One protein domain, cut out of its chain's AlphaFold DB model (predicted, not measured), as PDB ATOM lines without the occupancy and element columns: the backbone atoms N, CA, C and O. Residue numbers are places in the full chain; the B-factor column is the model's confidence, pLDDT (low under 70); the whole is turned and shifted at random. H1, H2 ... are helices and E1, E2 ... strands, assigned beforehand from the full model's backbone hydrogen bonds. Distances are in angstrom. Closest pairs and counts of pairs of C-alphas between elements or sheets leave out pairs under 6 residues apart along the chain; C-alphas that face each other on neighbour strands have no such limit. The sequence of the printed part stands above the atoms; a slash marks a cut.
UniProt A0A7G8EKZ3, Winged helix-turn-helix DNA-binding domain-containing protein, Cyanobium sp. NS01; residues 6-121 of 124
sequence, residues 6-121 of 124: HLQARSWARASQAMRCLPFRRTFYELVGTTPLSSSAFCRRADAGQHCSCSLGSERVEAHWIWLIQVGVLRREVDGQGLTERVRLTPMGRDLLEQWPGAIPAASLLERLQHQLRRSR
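Overview. This is residues 6 to 121 of the 124 residues of the protein "Winged helix-turn-helix DNA-binding domain-containing protein" of Cyanobium sp. NS01 (UniProt A0A7G8EKZ3). H5 runs through the middle of a compact helical body, with the small hairpin of E1 and E2 over one side of it and H2 beside E2. H1 and H6 meet near the far ends of H5 and the hairpin; H7 crosses the last residues of H1, and the short H3 and H4 lie near the starts of H5 and H2. The longest axis runs from the hairpin's turn near Gly 80 to H7. The printed part has 116 residues with seven named helices and two named strands, which follow along the chain as H1, H2, H3, H4, H5, E1, E2, H6, H7, with E1 and E2 antiparallel. It is mostly helix and compact, with a radius of gyration of the C-alphas of 13.7 A and spans of 37 by 31 by 29 A.

Along the chain. Find C-alpha 6 at (30.380, 2.454, -27.002); from there H1 runs through residues 6 to 21 for 22.6 A. Next come H2, residues 26 to 34, 13.0 A long, and the short H3, residues 39 to 43, and H4, residues 48 to 51. At C-alpha 58, (28.099, -1.975, 7.770), H5 begins, running to residue 70 over 18.2 A. Strands E1, residues 74 to 77, and E2, residues 86 to 89, follow, then H6, residues 91 to 98, 10.6 A. H7, residues 109 to 119, spans 15.2 A and ends at C-alpha 119, (20.711, -3.827, -8.992).

Arrangement. Begin at H1, the hub, which touches three helices. Its residues 17 to 21 touch H7, closest at the C-alphas of Cys 21 and Arg 112, 5.6 A, at a steep tilt of 67 degrees, only just short of about perpendicular. Its residues 12 to 16 touch H6, closest at the C-alphas of Ser 16 and Leu 96, 6.5 A. H1 and H5 only just touch, with 3 pairs of C-alphas within 8 A, the closest being Ala 18 and Leu 68, 6.9 A, at a shallow tilt of 20 degrees, opposite ways. H6 touches H2, closest at the C-alphas of Leu 97 and Arg 26, 7.3 A. H2 touches H4, with the C-alphas of Phe 28 and His 51 4.6 A apart, and H5 touches H3, with those of Ser 58 and Ser 39 5.1 A apart. In the hairpin of E1 and E2, look for N 75 and O 88 at 2.9 A and N 77 and O 86 at 2.8 A. The closest C-alphas of H5 and E1 are Ile 69 and Arg 75, 5.3 A; those of H2 and E2 are Gly 33 and Leu 89, 4.7 A. H2 and H5 are apart. In H1, H2, H3, H5, H6 and H7 every O i to N i+4 pair is within hydrogen-bond range; H4 is too short for such a pair.

Size, cuts and confidence. The two C-alphas farthest apart, Gly 80 and Leu 110, are 42.4 A apart. The printed part has no cut, and no link is long. Mean pLDDT of the printed part is 91.6; look for values under 70 at residue 6, residues 81 to 83 and residue 121.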
ATOM      1  N   HIS A   6      31.761   2.649 -27.446       62.53
ATOM      2  CA  HIS A   6      30.380   2.454 -27.002       62.53
ATOM      3  C   HIS A   6      30.267   1.704 -25.659       62.53
ATOM      4  O   HIS A   6      29.308   1.920 -24.916       62.53
ATOM      5  N   LEU A   7      31.229   0.835 -25.324       70.69
ATOM      6  CA  LEU A   7      31.266   0.143 -24.031       70.69
ATOM      7  C   LEU A   7      31.675   1.107 -22.918       70.69
ATOM      8  O   LEU A   7      31.056   1.104 -21.856       70.69
ATOM      9  N   GLN A   8      32.652   1.979 -23.190       79.44
ATOM     10  CA  GLN A   8      33.083   3.013 -22.247       79.44
ATOM     11  C   GLN A   8      31.934   3.964 -21.903       79.44
ATOM     12  O   GLN A   8      31.644   4.154 -20.726       79.44
ATOM     13  N   ALA A   9      31.202   4.463 -22.907       84.69
ATOM     14  CA  ALA A   9      30.049   5.337 -22.683       84.69
ATOM     15  C   ALA A   9      28.963   4.679 -21.806       84.69
ATOM     16  O   ALA A   9      28.417   5.308 -20.899       84.69
ATOM     17  N   ARG A  10      28.673   3.387 -22.025       86.44
ATOM     18  CA  ARG A  10      27.696   2.638 -21.216       86.44
ATOM     19  C   ARG A  10      28.170   2.422 -19.780       86.44
ATOM     20  O   ARG A  10      27.374   2.594 -18.856       86.44
ATOM     21  N   SER A  11      29.432   2.038 -19.582       88.38
ATOM     22  CA  SER A  11      30.015   1.864 -18.246       88.38
ATOM     23  C   SER A  11      29.998   3.173 -17.466       88.38
ATOM     24  O   SER A  11      29.559   3.204 -16.319       88.38
ATOM     25  N   TRP A  12      30.360   4.268 -18.126       94.44
ATOM     26  CA  TRP A  12      30.392   5.594 -17.530       94.44
ATOM     27  C   TRP A  12      28.995   6.102 -17.151       94.44
ATOM     28  O   TRP A  12      28.790   6.574 -16.035       94.44
ATOM     29  N   ALA A  13      27.992   5.904 -18.015       93.00
ATOM     30  CA  ALA A  13      26.599   6.229 -17.698       93.00
ATOM     31  C   ALA A  13      26.071   5.429 -16.493       93.00
ATOM     32  O   ALA A  13      25.377   5.977 -15.637       93.00
ATOM     33  N   ARG A  14      26.420   4.138 -16.384       93.38
ATOM     34  CA  ARG A  14      26.042   3.300 -15.230       93.38
ATOM     35  C   ARG A  14      26.717   3.755 -13.939       93.38
ATOM     36  O   ARG A  14      26.052   3.808 -12.907       93.38
ATOM     37  N   ALA A  15      28.005   4.074 -14.003       96.38
ATOM     38  CA  ALA A  15      28.774   4.589 -12.880       96.38
ATOM     39  C   ALA A  15      28.203   5.930 -12.386       96.38
ATOM     40  O   ALA A  15      27.892   6.068 -11.202       96.38
ATOM     41  N   SER A  16      27.942   6.861 -13.311       96.69
ATOM     42  CA  SER A  16      27.291   8.145 -13.027       96.69
ATOM     43  C   SER A  16      25.920   7.958 -12.367       96.69
ATOM     44  O   SER A  16      25.656   8.504 -11.295       96.69
ATOM     45  N   GLN A  17      25.065   7.107 -12.949       95.94
ATOM     46  CA  GLN A  17      23.746   6.792 -12.394       95.94
ATOM     47  C   GLN A  17      23.848   6.227 -10.971       95.94
ATOM     48  O   GLN A  17      23.077   6.630 -10.102       95.94
ATOM     49  N   ALA A  18      24.795   5.320 -10.708       96.56
ATOM     50  CA  ALA A  18      24.988   4.746  -9.379       96.56
ATOM     51  C   ALA A  18      25.391   5.806  -8.346       96.56
ATOM     52  O   ALA A  18      24.767   5.881  -7.291       96.56
ATOM     53  N   MET A  19      26.363   6.668  -8.663       97.69
ATOM     54  CA  MET A  19      26.787   7.747  -7.758       97.69
ATOM     55  C   MET A  19      25.639   8.701  -7.408       97.69
ATOM     56  O   MET A  19      25.530   9.136  -6.268       97.69
ATOM     57  N   ARG A  20      24.738   8.971  -8.359       96.94
ATOM     58  CA  ARG A  20      23.568   9.846  -8.162       96.94
ATOM     59  C   ARG A  20      22.386   9.176  -7.448       96.94
ATOM     60  O   ARG A  20      21.514   9.870  -6.921       96.94
ATOM     61  N   CYS A  21      22.306   7.841  -7.474       96.56
ATOM     62  CA  CYS A  21      21.213   7.064  -6.870       96.56
ATOM     63  C   CYS A  21      21.526   6.557  -5.458       96.56
ATOM     64  O   CYS A  21      20.601   6.248  -4.704       96.56
ATOM     65  N   LEU A  22      22.805   6.400  -5.119       96.62
ATOM     66  CA  LEU A  22      23.239   5.909  -3.817       96.62
ATOM     67  C   LEU A  22      23.284   7.032  -2.767       96.62
ATOM     68  O   LEU A  22      23.394   8.202  -3.120       96.62
ATOM     69  N   PRO A  23      23.207   6.701  -1.464       96.69
ATOM     70  CA  PRO A  23      23.096   7.711  -0.410       96.69
ATOM     71  C   PRO A  23      24.425   8.411  -0.079       96.69
ATOM     72  O   PRO A  23      24.482   9.195   0.866       96.69
ATOM     73  N   PHE A  24      25.502   8.147  -0.822       97.94
ATOM     74  CA  PHE A  24      26.810   8.735  -0.555       97.94
ATOM     75  C   PHE A  24      26.931  10.139  -1.146       97.94
ATOM     76  O   PHE A  24      26.557  10.397  -2.287       97.94
ATOM     77  N   ARG A  25      27.483  11.056  -0.355       97.81
ATOM     78  CA  ARG A  25      27.756  12.439  -0.756       97.81
ATOM     79  C   ARG A  25      29.121  12.541  -1.428       97.81
ATOM     80  O   ARG A  25      29.949  11.646  -1.297       97.81
ATOM     81  N   ARG A  26      29.393  13.671  -2.089       97.94
ATOM     82  CA  ARG A  26      30.702  13.964  -2.704       97.94
ATOM     83  C   ARG A  26      31.874  13.672  -1.759       97.94
ATOM     84  O   ARG A  26      32.809  12.978  -2.145       97.94
ATOM     85  N   THR A  27      31.759  14.110  -0.509       97.81
ATOM     86  CA  THR A  27      32.780  13.945   0.537       97.81
ATOM     87  C   THR A  27      33.133  12.486   0.828       97.81
ATOM     88  O   THR A  27      34.245  12.206   1.259       97.81
ATOM     89  N   PHE A  28      32.222  11.526   0.609       98.19
ATOM     90  CA  PHE A  28      32.554  10.099   0.696       98.19
ATOM     91  C   PHE A  28      33.554   9.699  -0.395       98.19
ATOM     92  O   PHE A  28      34.549   9.037  -0.107       98.19
ATOM     93  N   TYR A  29      33.295  10.107  -1.639       98.19
ATOM     94  CA  TYR A  29      34.145   9.773  -2.780       98.19
ATOM     95  C   TYR A  29      35.516  10.448  -2.672       98.19
ATOM     96  O   TYR A  29      36.527   9.820  -2.980       98.19
ATOM     97  N   GLU A  30      35.568  11.679  -2.158       97.56
ATOM     98  CA  GLU A  30      36.822  12.373  -1.832       97.56
ATOM     99  C   GLU A  30      37.614  11.624  -0.747       97.56
ATOM    100  O   GLU A  30      38.811  11.384  -0.916       97.56
ATOM    101  N   LEU A  31      36.939  11.174   0.319       97.50
ATOM    102  CA  LEU A  31      37.548  10.417   1.415       97.50
ATOM    103  C   LEU A  31      38.207   9.120   0.923       97.50
ATOM    104  O   LEU A  31      39.389   8.892   1.181       97.50
ATOM    105  N   VAL A  32      37.477   8.286   0.176       96.94
ATOM    106  CA  VAL A  32      38.030   7.026  -0.369       96.94
ATOM    107  C   VAL A  32      38.971   7.249  -1.560       96.94
ATOM    108  O   VAL A  32      39.649   6.323  -2.011       96.94
ATOM    109  N   GLY A  33      39.035   8.479  -2.074       96.06
ATOM    110  CA  GLY A  33      40.008   8.915  -3.070       96.06
ATOM    111  C   GLY A  33      41.396   9.194  -2.492       96.06
ATOM    112  O   GLY A  33      42.371   9.101  -3.239       96.06
ATOM    113  N   THR A  34      41.496   9.493  -1.191       94.88
ATOM    114  CA  THR A  34      42.766   9.738  -0.484       94.88
ATOM    115  C   THR A  34      43.158   8.558   0.405       94.88
ATOM    116  O   THR A  34      44.304   8.106   0.376       94.88
ATOM    117  N   THR A  35      42.197   7.993   1.140       92.25
ATOM    118  CA  THR A  35      42.446   6.981   2.174       92.25
ATOM    119  C   THR A  35      41.573   5.744   1.960       92.25
ATOM    120  O   THR A  35      40.351   5.878   1.920       92.25
ATOM    121  N   PRO A  36      42.133   4.517   1.890       92.12
ATOM    122  CA  PRO A  36      41.311   3.316   1.798       92.12
ATOM    123  C   PRO A  36      40.439   3.149   3.032       92.12
ATOM    124  O   PRO A  36      40.920   3.299   4.159       92.12
ATOM    125  N   LEU A  37      39.191   2.739   2.846       94.56
ATOM    126  CA  LEU A  37      38.229   2.643   3.941       94.56
ATOM    127  C   LEU A  37      37.473   1.319   3.898       94.56
ATOM    128  O   LEU A  37      37.091   0.889   2.820       94.56
ATOM    129  N   SER A  38      37.257   0.682   5.051       94.62
ATOM    130  CA  SER A  38      36.348  -0.468   5.184       94.62
ATOM    131  C   SER A  38      34.956  -0.009   5.629       94.62
ATOM    132  O   SER A  38      34.819   1.047   6.253       94.62
ATOM    133  N   SER A  39      33.916  -0.795   5.346       94.81
ATOM    134  CA  SER A  39      32.529  -0.455   5.700       94.81
ATOM    135  C   SER A  39      32.335  -0.317   7.212       94.81
ATOM    136  O   SER A  39      31.651   0.596   7.675       94.81
ATOM    137  N   SER A  40      33.003  -1.163   8.001       93.69
ATOM    138  CA  SER A  40      32.988  -1.084   9.464       93.69
ATOM    139  C   SER A  40      33.685   0.177   9.986       93.69
ATOM    140  O   SER A  40      33.167   0.830  10.890       93.69
ATOM    141  N   ALA A  41      34.819   0.566   9.393       94.50
ATOM    142  CA  ALA A  41      35.491   1.815   9.735       94.50
ATOM    143  C   ALA A  41      34.632   3.025   9.358       94.50
ATOM    144  O   ALA A  41      34.520   3.936  10.167       94.50
ATOM    145  N   PHE A  42      33.983   3.007   8.188       96.06
ATOM    146  CA  PHE A  42      33.056   4.050   7.746       96.06
ATOM    147  C   PHE A  42      31.902   4.258   8.736       96.06
ATOM    148  O   PHE A  42      31.653   5.387   9.146       96.06
ATOM    149  N   CYS A  43      31.244   3.178   9.173       95.12
ATOM    150  CA  CYS A  43      30.102   3.265  10.091       95.12
ATOM    151  C   CYS A  43      30.484   3.741  11.501       95.12
ATOM    152  O   CYS A  43      29.638   4.280  12.205       95.12
ATOM    153  N   ARG A  44      31.743   3.553  11.923       95.31
ATOM    154  CA  ARG A  44      32.247   4.024  13.225       95.31
ATOM    155  C   ARG A  44      32.699   5.486  13.224       95.31
ATOM    156  O   ARG A  44      33.041   6.001  14.286       95.31
ATOM    157  N   ARG A  45      32.759   6.157  12.069       94.56
ATOM    158  CA  ARG A  45      33.211   7.551  12.023       94.56
ATOM    159  C   ARG A  45      32.167   8.480  12.641       94.56
ATOM    160  O   ARG A  45      30.996   8.425  12.273       94.56
ATOM    161  N   ALA A  46      32.610   9.399  13.494       94.19
ATOM    162  CA  ALA A  46      31.745  10.435  14.063       94.19
ATOM    163  C   ALA A  46      31.148  11.367  12.986       94.19
ATOM    164  O   ALA A  46      30.046  11.883  13.145       94.19
ATOM    165  N   ASP A  47      31.848  11.543  11.862       94.56
ATOM    166  CA  ASP A  47      31.435  12.369  10.724       94.56
ATOM    167  C   ASP A  47      30.718  11.580   9.611       94.56
ATOM    168  O   ASP A  47      30.506  12.115   8.524       94.56
ATOM    169  N   ALA A  48      30.287  10.332   9.848       92.81
ATOM    170  CA  ALA A  48      29.629   9.507   8.823       92.81
ATOM    171  C   ALA A  48      28.414  10.207   8.173       92.81
ATOM    172  O   ALA A  48      28.182  10.076   6.969       92.81
ATOM    173  N   GLY A  49      27.687  11.024   8.943       94.00
ATOM    174  CA  GLY A  49      26.566  11.838   8.461       94.00
ATOM    175  C   GLY A  49      26.953  12.966   7.497       94.00
ATOM    176  O   GLY A  49      26.077  13.513   6.834       94.00
ATOM    177  N   GLN A  50      28.237  13.318   7.373       96.00
ATOM    178  CA  GLN A  50      28.744  14.232   6.340       96.00
ATOM    179  C   GLN A  50      28.971  13.512   5.006       96.00
ATOM    180  O   GLN A  50      28.889  14.145   3.954       96.00
ATOM    181  N   HIS A  51      29.204  12.198   5.049       97.25
ATOM    182  CA  HIS A  51      29.560  11.352   3.909       97.25
ATOM    183  C   HIS A  51      28.377  10.554   3.345       97.25
ATOM    184  O   HIS A  51      28.398  10.149   2.184       97.25
ATOM    185  N   CYS A  52      27.327  10.346   4.139       97.00
ATOM    186  CA  CYS A  52      26.113   9.641   3.744       97.00
ATOM    187  C   CYS A  52      24.873  10.441   4.150       97.00
ATOM    188  O   CYS A  52      24.833  11.041   5.221       97.00
ATOM    189  N   SER A  53      23.845  10.449   3.306       94.94
ATOM    190  CA  SER A  53      22.578  11.137   3.572       94.94
ATOM    191  C   SER A  53      21.653  10.385   4.533       94.94
ATOM    192  O   SER A  53      20.640  10.942   4.949       94.94
ATOM    193  N   CYS A  54      21.981   9.145   4.905       93.62
ATOM    194  CA  CYS A  54      21.227   8.356   5.874       93.62
ATOM    195  C   CYS A  54      22.135   7.449   6.715       93.62
ATOM    196  O   CYS A  54      23.253   7.121   6.315       93.62
ATOM    197  N   SER A  55      21.641   7.022   7.881       92.06
ATOM    198  CA  SER A  55      22.345   6.053   8.725       92.06
ATOM    199  C   SER A  55      22.225   4.636   8.146       92.06
ATOM    200  O   SER A  55      21.129   4.149   7.835       92.06
ATOM    201  N   LEU A  56      23.371   3.977   7.977       93.25
ATOM    202  CA  LEU A  56      23.503   2.645   7.395       93.25
ATOM    203  C   LEU A  56      24.313   1.749   8.337       93.25
ATOM    204  O   LEU A  56      25.316   2.188   8.888       93.25
ATOM    205  N   GLY A  57      23.909   0.485   8.473       94.81
ATOM    206  CA  GLY A  57      24.767  -0.546   9.064       94.81
ATOM    207  C   GLY A  57      25.847  -0.992   8.074       94.81
ATOM    208  O   GLY A  57      25.670  -0.844   6.859       94.81
ATOM    209  N   SER A  58      26.936  -1.575   8.578       94.31
ATOM    210  CA  SER A  58      28.099  -1.975   7.770       94.31
ATOM    211  C   SER A  58      27.737  -2.899   6.611       94.31
ATOM    212  O   SER A  58      28.231  -2.686   5.513       94.31
ATOM    213  N   GLU A  59      26.817  -3.845   6.801       94.38
ATOM    214  CA  GLU A  59      26.363  -4.749   5.732       94.38
ATOM    215  C   GLU A  59      25.688  -4.007   4.568       94.38
ATOM    216  O   GLU A  59      25.959  -4.280   3.399       94.38
ATOM    217  N   ARG A  60      24.837  -3.014   4.864       95.38
ATOM    218  CA  ARG A  60      24.197  -2.186   3.826       95.38
ATOM    219  C   ARG A  60      25.222  -1.317   3.108       95.38
ATOM    220  O   ARG A  60      25.147  -1.190   1.886       95.38
ATOM    221  N   VAL A  61      26.174  -0.739   3.845       96.69
ATOM    222  CA  VAL A  61      27.299   0.008   3.259       96.69
ATOM    223  C   VAL A  61      28.092  -0.893   2.316       96.69
ATOM    224  O   VAL A  61      28.310  -0.521   1.165       96.69
ATOM    225  N   GLU A  62      28.426  -2.101   2.760       95.38
ATOM    226  CA  GLU A  62      29.170  -3.089   1.986       95.38
ATOM    227  C   GLU A  62      28.435  -3.471   0.698       95.38
ATOM    228  O   GLU A  62      28.989  -3.379  -0.395       95.38
ATOM    229  N   ALA A  63      27.139  -3.770   0.784       94.75
ATOM    230  CA  ALA A  63      26.317  -4.065  -0.386       94.75
ATOM    231  C   ALA A  63      26.263  -2.898  -1.392       94.75
ATOM    232  O   ALA A  63      26.110  -3.111  -2.599       94.75
ATOM    233  N   HIS A  64      26.325  -1.646  -0.927       96.88
ATOM    234  CA  HIS A  64      26.419  -0.484  -1.811       96.88
ATOM    235  C   HIS A  64      27.802  -0.352  -2.450       96.88
ATOM    236  O   HIS A  64      27.897  -0.007  -3.627       96.88
ATOM    237  N   TRP A  65      28.865  -0.635  -1.702       96.69
ATOM    238  CA  TRP A  65      30.228  -0.579  -2.213       96.69
ATOM    239  C   TRP A  65      30.513  -1.688  -3.217       96.69
ATOM    240  O   TRP A  65      31.087  -1.395  -4.259       96.69
ATOM    241  N   ILE A  66      30.019  -2.907  -2.991       94.75
ATOM    242  CA  ILE A  66      30.055  -3.998  -3.977       94.75
ATOM    243  C   ILE A  66      29.412  -3.548  -5.292       94.75
ATOM    244  O   ILE A  66      29.988  -3.743  -6.360       94.75
ATOM    245  N   TRP A  67      28.259  -2.875  -5.234       95.75
ATOM    246  CA  TRP A  67      27.636  -2.329  -6.440       95.75
ATOM    247  C   TRP A  67      28.510  -1.263  -7.115       95.75
ATOM    248  O   TRP A  67      28.700  -1.307  -8.328       95.75
ATOM    249  N   LEU A  68      29.086  -0.334  -6.342       97.19
ATOM    250  CA  LEU A  68      30.021   0.673  -6.859       97.19
ATOM    251  C   LEU A  68      31.287   0.050  -7.469       97.19
ATOM    252  O   LEU A  68      31.815   0.605  -8.430       97.19
ATOM    253  N   ILE A  69      31.745  -1.096  -6.961       95.25
ATOM    254  CA  ILE A  69      32.839  -1.883  -7.542       95.25
ATOM    255  C   ILE A  69      32.405  -2.501  -8.873       95.25
ATOM    256  O   ILE A  69      33.098  -2.354  -9.875       95.25
ATOM    257  N   GLN A  70      31.226  -3.124  -8.921       94.19
ATOM    258  CA  GLN A  70      30.690  -3.744 -10.139       94.19
ATOM    259  C   GLN A  70      30.474  -2.743 -11.282       94.19
ATOM    260  O   GLN A  70      30.626  -3.099 -12.450       94.19
ATOM    261  N   VAL A  71      30.117  -1.492 -10.972       95.31
ATOM    262  CA  VAL A  71      30.018  -0.418 -11.978       95.31
ATOM    263  C   VAL A  71      31.328   0.354 -12.172       95.31
ATOM    264  O   VAL A  71      31.354   1.292 -12.959       95.31
ATOM    265  N   GLY A  72      32.407  -0.035 -11.484       96.06
ATOM    266  CA  GLY A  72      33.768   0.473 -11.672       96.06
ATOM    267  C   GLY A  72      34.093   1.813 -11.006       96.06
ATOM    268  O   GLY A  72      35.146   2.379 -11.290       96.06
ATOM    269  N   VAL A  73      33.231   2.345 -10.136       98.06
ATOM    270  CA  VAL A  73      33.484   3.594  -9.383       98.06
ATOM    271  C   VAL A  73      34.492   3.367  -8.258       98.06
ATOM    272  O   VAL A  73      35.364   4.201  -8.015       98.06
ATOM    273  N   LEU A  74      34.370   2.233  -7.573       97.56
ATOM    274  CA  LEU A  74      35.291   1.812  -6.524       97.56
ATOM    275  C   LEU A  74      36.075   0.582  -6.977       97.56
ATOM    276  O   LEU A  74      35.680  -0.132  -7.895       97.56
ATOM    277  N   ARG A  75      37.183   0.311  -6.300       95.44
ATOM    278  CA  ARG A  75      37.881  -0.976  -6.355       95.44
ATOM    279  C   ARG A  75      38.252  -1.414  -4.946       95.44
ATOM    280  O   ARG A  75      38.403  -0.562  -4.068       95.44
ATOM    281  N   ARG A  76      38.430  -2.720  -4.742       93.25
ATOM    282  CA  ARG A  76      39.041  -3.235  -3.513       93.25
ATOM    283  C   ARG A  76      40.513  -2.857  -3.466       93.25
ATOM    284  O   ARG A  76      41.213  -2.948  -4.472       93.25
ATOM    285  N   GLU A  77      40.950  -2.439  -2.292       90.19
ATOM    286  CA  GLU A  77      42.358  -2.343  -1.957       90.19
ATOM    287  C   GLU A  77      42.745  -3.634  -1.237       90.19
ATOM    288  O   GLU A  77      42.183  -3.973  -0.197       90.19
ATOM    289  N   VAL A  78      43.700  -4.355  -1.801       80.62
ATOM    290  CA  VAL A  78      44.317  -5.506  -1.153       80.62
ATOM    291  C   VAL A  78      45.553  -5.033  -0.398       80.62
ATOM    292  O   VAL A  78      46.298  -4.185  -0.887       80.62
ATOM    293  N   ASP A  79      45.773  -5.559   0.803       75.12
ATOM    294  CA  ASP A  79      47.110  -5.544   1.391       75.12
ATOM    295  C   ASP A  79      47.989  -6.582   0.672       75.12
ATOM    296  O   ASP A  79      47.526  -7.300  -0.217       75.12
ATOM    297  N   GLY A  80      49.262  -6.696   1.059       70.56
ATOM    298  CA  GLY A  80      50.168  -7.715   0.512       70.56
ATOM    299  C   GLY A  80      49.705  -9.167   0.721       70.56
ATOM    300  O   GLY A  80      50.383 -10.079   0.261       70.56
ATOM    301  N   GLN A  81      48.576  -9.386   1.404       69.75
ATOM    302  CA  GLN A  81      47.986 -10.688   1.706       69.75
ATOM    303  C   GLN A  81      46.584 -10.877   1.094       69.75
ATOM    304  O   GLN A  81      46.049 -11.980   1.148       69.75
ATOM    305  N   GLY A  82      45.993  -9.847   0.477       64.25
ATOM    306  CA  GLY A  82      44.682  -9.938  -0.169       64.25
ATOM    307  C   GLY A  82      43.469  -9.875   0.765       64.25
ATOM    308  O   GLY A  82      42.374 -10.207   0.322       64.25
ATOM    309  N   LEU A  83      43.625  -9.466   2.030       63.78
ATOM    310  CA  LEU A  83      42.620  -9.719   3.077       63.78
ATOM    311  C   LEU A  83      41.768  -8.512   3.485       63.78
ATOM    312  O   LEU A  83      40.864  -8.655   4.309       63.78
ATOM    313  N   THR A  84      42.019  -7.310   2.957       70.19
ATOM    314  CA  THR A  84      41.267  -6.133   3.420       70.19
ATOM    315  C   THR A  84      39.982  -5.892   2.632       70.19
ATOM    316  O   THR A  84      39.982  -5.775   1.411       70.19
ATOM    317  N   GLU A  85      38.889  -5.662   3.356       84.25
ATOM    318  CA  GLU A  85      37.612  -5.169   2.816       84.25
ATOM    319  C   GLU A  85      37.663  -3.670   2.439       84.25
ATOM    320  O   GLU A  85      36.627  -3.015   2.294       84.25
ATOM    321  N   ARG A  86      38.853  -3.063   2.331       93.38
ATOM    322  CA  ARG A  86      38.982  -1.619   2.094       93.38
ATOM    323  C   ARG A  86      38.726  -1.292   0.627       93.38
ATOM    324  O   ARG A  86      39.027  -2.079  -0.265       93.38
ATOM    325  N   VAL A  87      38.183  -0.107   0.372       95.94
ATOM    326  CA  VAL A  87      37.909   0.389  -0.983       95.94
ATOM    327  C   VAL A  87      38.682   1.663  -1.282       95.94
ATOM    328  O   VAL A  87      38.963   2.451  -0.377       95.94
ATOM    329  N   ARG A  88      38.976   1.882  -2.566       96.19
ATOM    330  CA  ARG A  88      39.476   3.152  -3.110       96.19
ATOM    331  C   ARG A  88      38.654   3.613  -4.307       96.19
ATOM    332  O   ARG A  88      38.099   2.789  -5.036       96.19
ATOM    333  N   LEU A  89      38.646   4.925  -4.540       97.75
ATOM    334  CA  LEU A  89      38.108   5.519  -5.766       97.75
ATOM    335  C   LEU A  89      38.973   5.145  -6.982       97.75
ATOM    336  O   LEU A  89      40.203   5.215  -6.923       97.75
ATOM    337  N   THR A  90      38.339   4.760  -8.090       97.06
ATOM    338  CA  THR A  90      39.025   4.507  -9.369       97.06
ATOM    339  C   THR A  90      39.251   5.810 -10.151       97.06
ATOM    340  O   THR A  90      38.611   6.820  -9.845       97.06
ATOM    341  N   PRO A  91      40.106   5.815 -11.195       96.75
ATOM    342  CA  PRO A  91      40.208   6.954 -12.111       96.75
ATOM    343  C   PRO A  91      38.856   7.350 -12.718       96.75
ATOM    344  O   PRO A  91      38.467   8.503 -12.619       96.75
ATOM    345  N   MET A  92      38.060   6.385 -13.197       96.31
ATOM    346  CA  MET A  92      36.714   6.665 -13.719       96.31
ATOM    347  C   MET A  92      35.800   7.318 -12.672       96.31
ATOM    348  O   MET A  92      35.039   8.228 -12.994       96.31
ATOM    349  N   GLY A  93      35.856   6.857 -11.417       97.44
ATOM    350  CA  GLY A  93      35.108   7.472 -10.322       97.44
ATOM    351  C   GLY A  93      35.540   8.917 -10.053       97.44
ATOM    352  O   GLY A  93      34.694   9.751  -9.735       97.44
ATOM    353  N   ARG A  94      36.832   9.221 -10.218       97.38
ATOM    354  CA  ARG A  94      37.396  10.571 -10.086       97.38
ATOM    355  C   ARG A  94      36.945  11.485 -11.227       97.38
ATOM    356  O   ARG A  94      36.392  12.539 -10.936       97.38
ATOM    357  N   ASP A  95      37.053  11.037 -12.476       97.00
ATOM    358  CA  ASP A  95      36.608  11.789 -13.662       97.00
ATOM    359  C   ASP A  95      35.099  12.108 -13.607       97.00
ATOM    360  O   ASP A  95      34.630  13.157 -14.054       97.00
ATOM    361  N   LEU A  96      34.298  11.195 -13.042       96.81
ATOM    362  CA  LEU A  96      32.878  11.439 -12.773       96.81
ATOM    363  C   LEU A  96      32.669  12.495 -11.691       96.81
ATOM    364  O   LEU A  96      31.845  13.391 -11.854       96.81
ATOM    365  N   LEU A  97      33.420  12.403 -10.595       97.06
ATOM    366  CA  LEU A  97      33.331  13.350  -9.489       97.06
ATOM    367  C   LEU A  97      33.710  14.775  -9.924       97.06
ATOM    368  O   LEU A  97      33.112  15.740  -9.451       97.06
ATOM    369  N   GLU A  98      34.669  14.923 -10.834       96.69
ATOM    370  CA  GLU A  98      35.126  16.218 -11.358       96.69
ATOM    371  C   GLU A  98      34.050  16.974 -12.152       96.69
ATOM    372  O   GLU A  98      34.058  18.202 -12.169       96.69
ATOM    373  N   GLN A  99      33.054  16.284 -12.714       95.44
ATOM    374  CA  GLN A  99      31.924  16.942 -13.388       95.44
ATOM    375  C   GLN A  99      30.955  17.648 -12.443       95.44
ATOM    376  O   GLN A  99      30.109  18.426 -12.889       95.44
ATOM    377  N   TRP A 100      31.037  17.368 -11.145       95.12
ATOM    378  CA  TRP A 100      30.135  17.927 -10.146       95.12
ATOM    379  C   TRP A 100      30.931  18.718  -9.115       95.12
ATOM    380  O   TRP A 100      31.082  18.223  -8.006       95.12
ATOM    381  N   PRO A 101      31.430  19.933  -9.413       89.19
ATOM    382  CA  PRO A 101      32.337  20.667  -8.517       89.19
ATOM    383  C   PRO A 101      31.772  20.898  -7.099       89.19
ATOM    384  O   PRO A 101      32.541  21.092  -6.162       89.19
ATOM    385  N   GLY A 102      30.446  20.836  -6.931       93.75
ATOM    386  CA  GLY A 102      29.753  20.850  -5.642       93.75
ATOM    387  C   GLY A 102      29.086  19.512  -5.296       93.75
ATOM    388  O   GLY A 102      29.673  18.444  -5.403       93.75
ATOM    389  N   ALA A 103      27.835  19.541  -4.838       95.00
ATOM    390  CA  ALA A 103      27.118  18.313  -4.503       95.00
ATOM    391  C   ALA A 103      26.853  17.434  -5.741       95.00
ATOM    392  O   ALA A 103      26.585  17.936  -6.832       95.00
ATOM    393  N   ILE A 104      26.857  16.109  -5.550       96.44
ATOM    394  CA  ILE A 104      26.411  15.167  -6.583       96.44
ATOM    395  C   ILE A 104      24.909  15.395  -6.812       96.44
ATOM    396  O   ILE A 104      24.136  15.323  -5.850       96.44
ATOM    397  N   PRO A 105      24.468  15.658  -8.054       94.44
ATOM    398  CA  PRO A 105      23.067  15.922  -8.336       94.44
ATOM    399  C   PRO A 105      22.240  14.658  -8.110       94.44
ATOM    400  O   PRO A 105      22.543  13.593  -8.655       94.44
ATOM    401  N   ALA A 106      21.157  14.782  -7.348       89.88
ATOM    402  CA  ALA A 106      20.256  13.666  -7.107       89.88
ATOM    403  C   ALA A 106      19.723  13.090  -8.433       89.88
ATOM    404  O   ALA A 106      19.385  13.815  -9.372       89.88
ATOM    405  N   ALA A 107      19.644  11.765  -8.510       91.25
ATOM    406  CA  ALA A 107      18.923  11.097  -9.584       91.25
ATOM    407  C   ALA A 107      17.412  11.356  -9.466       91.25
ATOM    408  O   ALA A 107      16.861  11.342  -8.355       91.25
ATOM    409  N   SER A 108      16.749  11.533 -10.608       89.31
ATOM    410  CA  SER A 108      15.289  11.560 -10.729       89.31
ATOM    411  C   SER A 108      14.656  10.248 -10.244       89.31
ATOM    412  O   SER A 108      15.319   9.211 -10.147       89.31
ATOM    413  N   LEU A 109      13.351  10.257  -9.952       86.69
ATOM    414  CA  LEU A 109      12.633   9.054  -9.507       86.69
ATOM    415  C   LEU A 109      12.723   7.909 -10.527       86.69
ATOM    416  O   LEU A 109      12.931   6.759 -10.141       86.69
ATOM    417  N   LEU A 110      12.638   8.228 -11.822       88.19
ATOM    418  CA  LEU A 110      12.788   7.249 -12.897       88.19
ATOM    419  C   LEU A 110      14.200   6.650 -12.919       88.19
ATOM    420  O   LEU A 110      14.345   5.428 -12.976       88.19
ATOM    421  N   GLU A 111      15.241   7.482 -12.819       86.12
ATOM    422  CA  GLU A 111      16.633   7.016 -12.745       86.12
ATOM    423  C   GLU A 111      16.861   6.116 -11.520       86.12
ATOM    424  O   GLU A 111      17.542   5.093 -11.634       86.12
ATOM    425  N   ARG A 112      16.253   6.446 -10.371       88.62
ATOM    426  CA  ARG A 112      16.302   5.622  -9.153       88.62
ATOM    427  C   ARG A 112      15.601   4.279  -9.349       88.62
ATOM    428  O   ARG A 112      16.172   3.253  -8.987       88.62
ATOM    429  N   LEU A 113      14.411   4.255  -9.952       86.44
ATOM    430  CA  LEU A 113      13.682   3.015 -10.242       86.44
ATOM    431  C   LEU A 113      14.490   2.111 -11.186       86.44
ATOM    432  O   LEU A 113      14.721   0.940 -10.886       86.44
ATOM    433  N   GLN A 114      14.988   2.669 -12.292       84.31
ATOM    434  CA  GLN A 114      15.839   1.949 -13.243       84.31
ATOM    435  C   GLN A 114      17.108   1.407 -12.576       84.31
ATOM    436  O   GLN A 114      17.526   0.282 -12.856       84.31
ATOM    437  N   HIS A 115      17.719   2.192 -11.686       88.31
ATOM    438  CA  HIS A 115      18.885   1.774 -10.921       88.31
ATOM    439  C   HIS A 115      18.561   0.578 -10.016       88.31
ATOM    440  O   HIS A 115      19.302  -0.405 -10.025       88.31
ATOM    441  N   GLN A 116      17.442   0.615  -9.285       85.75
ATOM    442  CA  GLN A 116      17.041  -0.495  -8.415       85.75
ATOM    443  C   GLN A 116      16.727  -1.773  -9.201       85.75
ATOM    444  O   GLN A 116      17.183  -2.844  -8.811       85.75
ATOM    445  N   LEU A 117      16.040  -1.667 -10.344       84.75
ATOM    446  CA  LEU A 117      15.765  -2.812 -11.226       84.75
ATOM    447  C   LEU A 117      17.045  -3.462 -11.771       84.75
ATOM    448  O   LEU A 117      17.122  -4.679 -11.921       84.75
ATOM    449  N   ARG A 118      18.068  -2.658 -12.081       83.69
ATOM    450  CA  ARG A 118      19.372  -3.173 -12.527       83.69
ATOM    451  C   ARG A 118      20.142  -3.834 -11.390       83.69
ATOM    452  O   ARG A 118      20.824  -4.825 -11.624       83.69
ATOM    453  N   ARG A 119      20.028  -3.298 -10.174       82.81
ATOM    454  CA  ARG A 119      20.711  -3.827  -8.992       82.81
ATOM    455  C   ARG A 119      20.122  -5.152  -8.508       82.81
ATOM    456  O   ARG A 119      20.866  -5.978  -7.999       82.81
ATOM    457  N   SER A 120      18.819  -5.375  -8.689       79.12
ATOM    458  CA  SER A 120      18.151  -6.636  -8.329       79.12
ATOM    459  C   SER A 120      18.365  -7.770  -9.337       79.12
ATOM    460  O   SER A 120      18.047  -8.919  -9.043       79.12
ATOM    461  N   ARG A 121      18.929  -7.472 -10.513       68.75
ATOM    462  CA  ARG A 121      19.361  -8.462 -11.507       68.75
ATOM    463  C   ARG A 121      20.849  -8.281 -11.811       68.75
ATOM    464  O   ARG A 121      21.179  -7.848 -12.922       68.75
TER     465      ARG A 121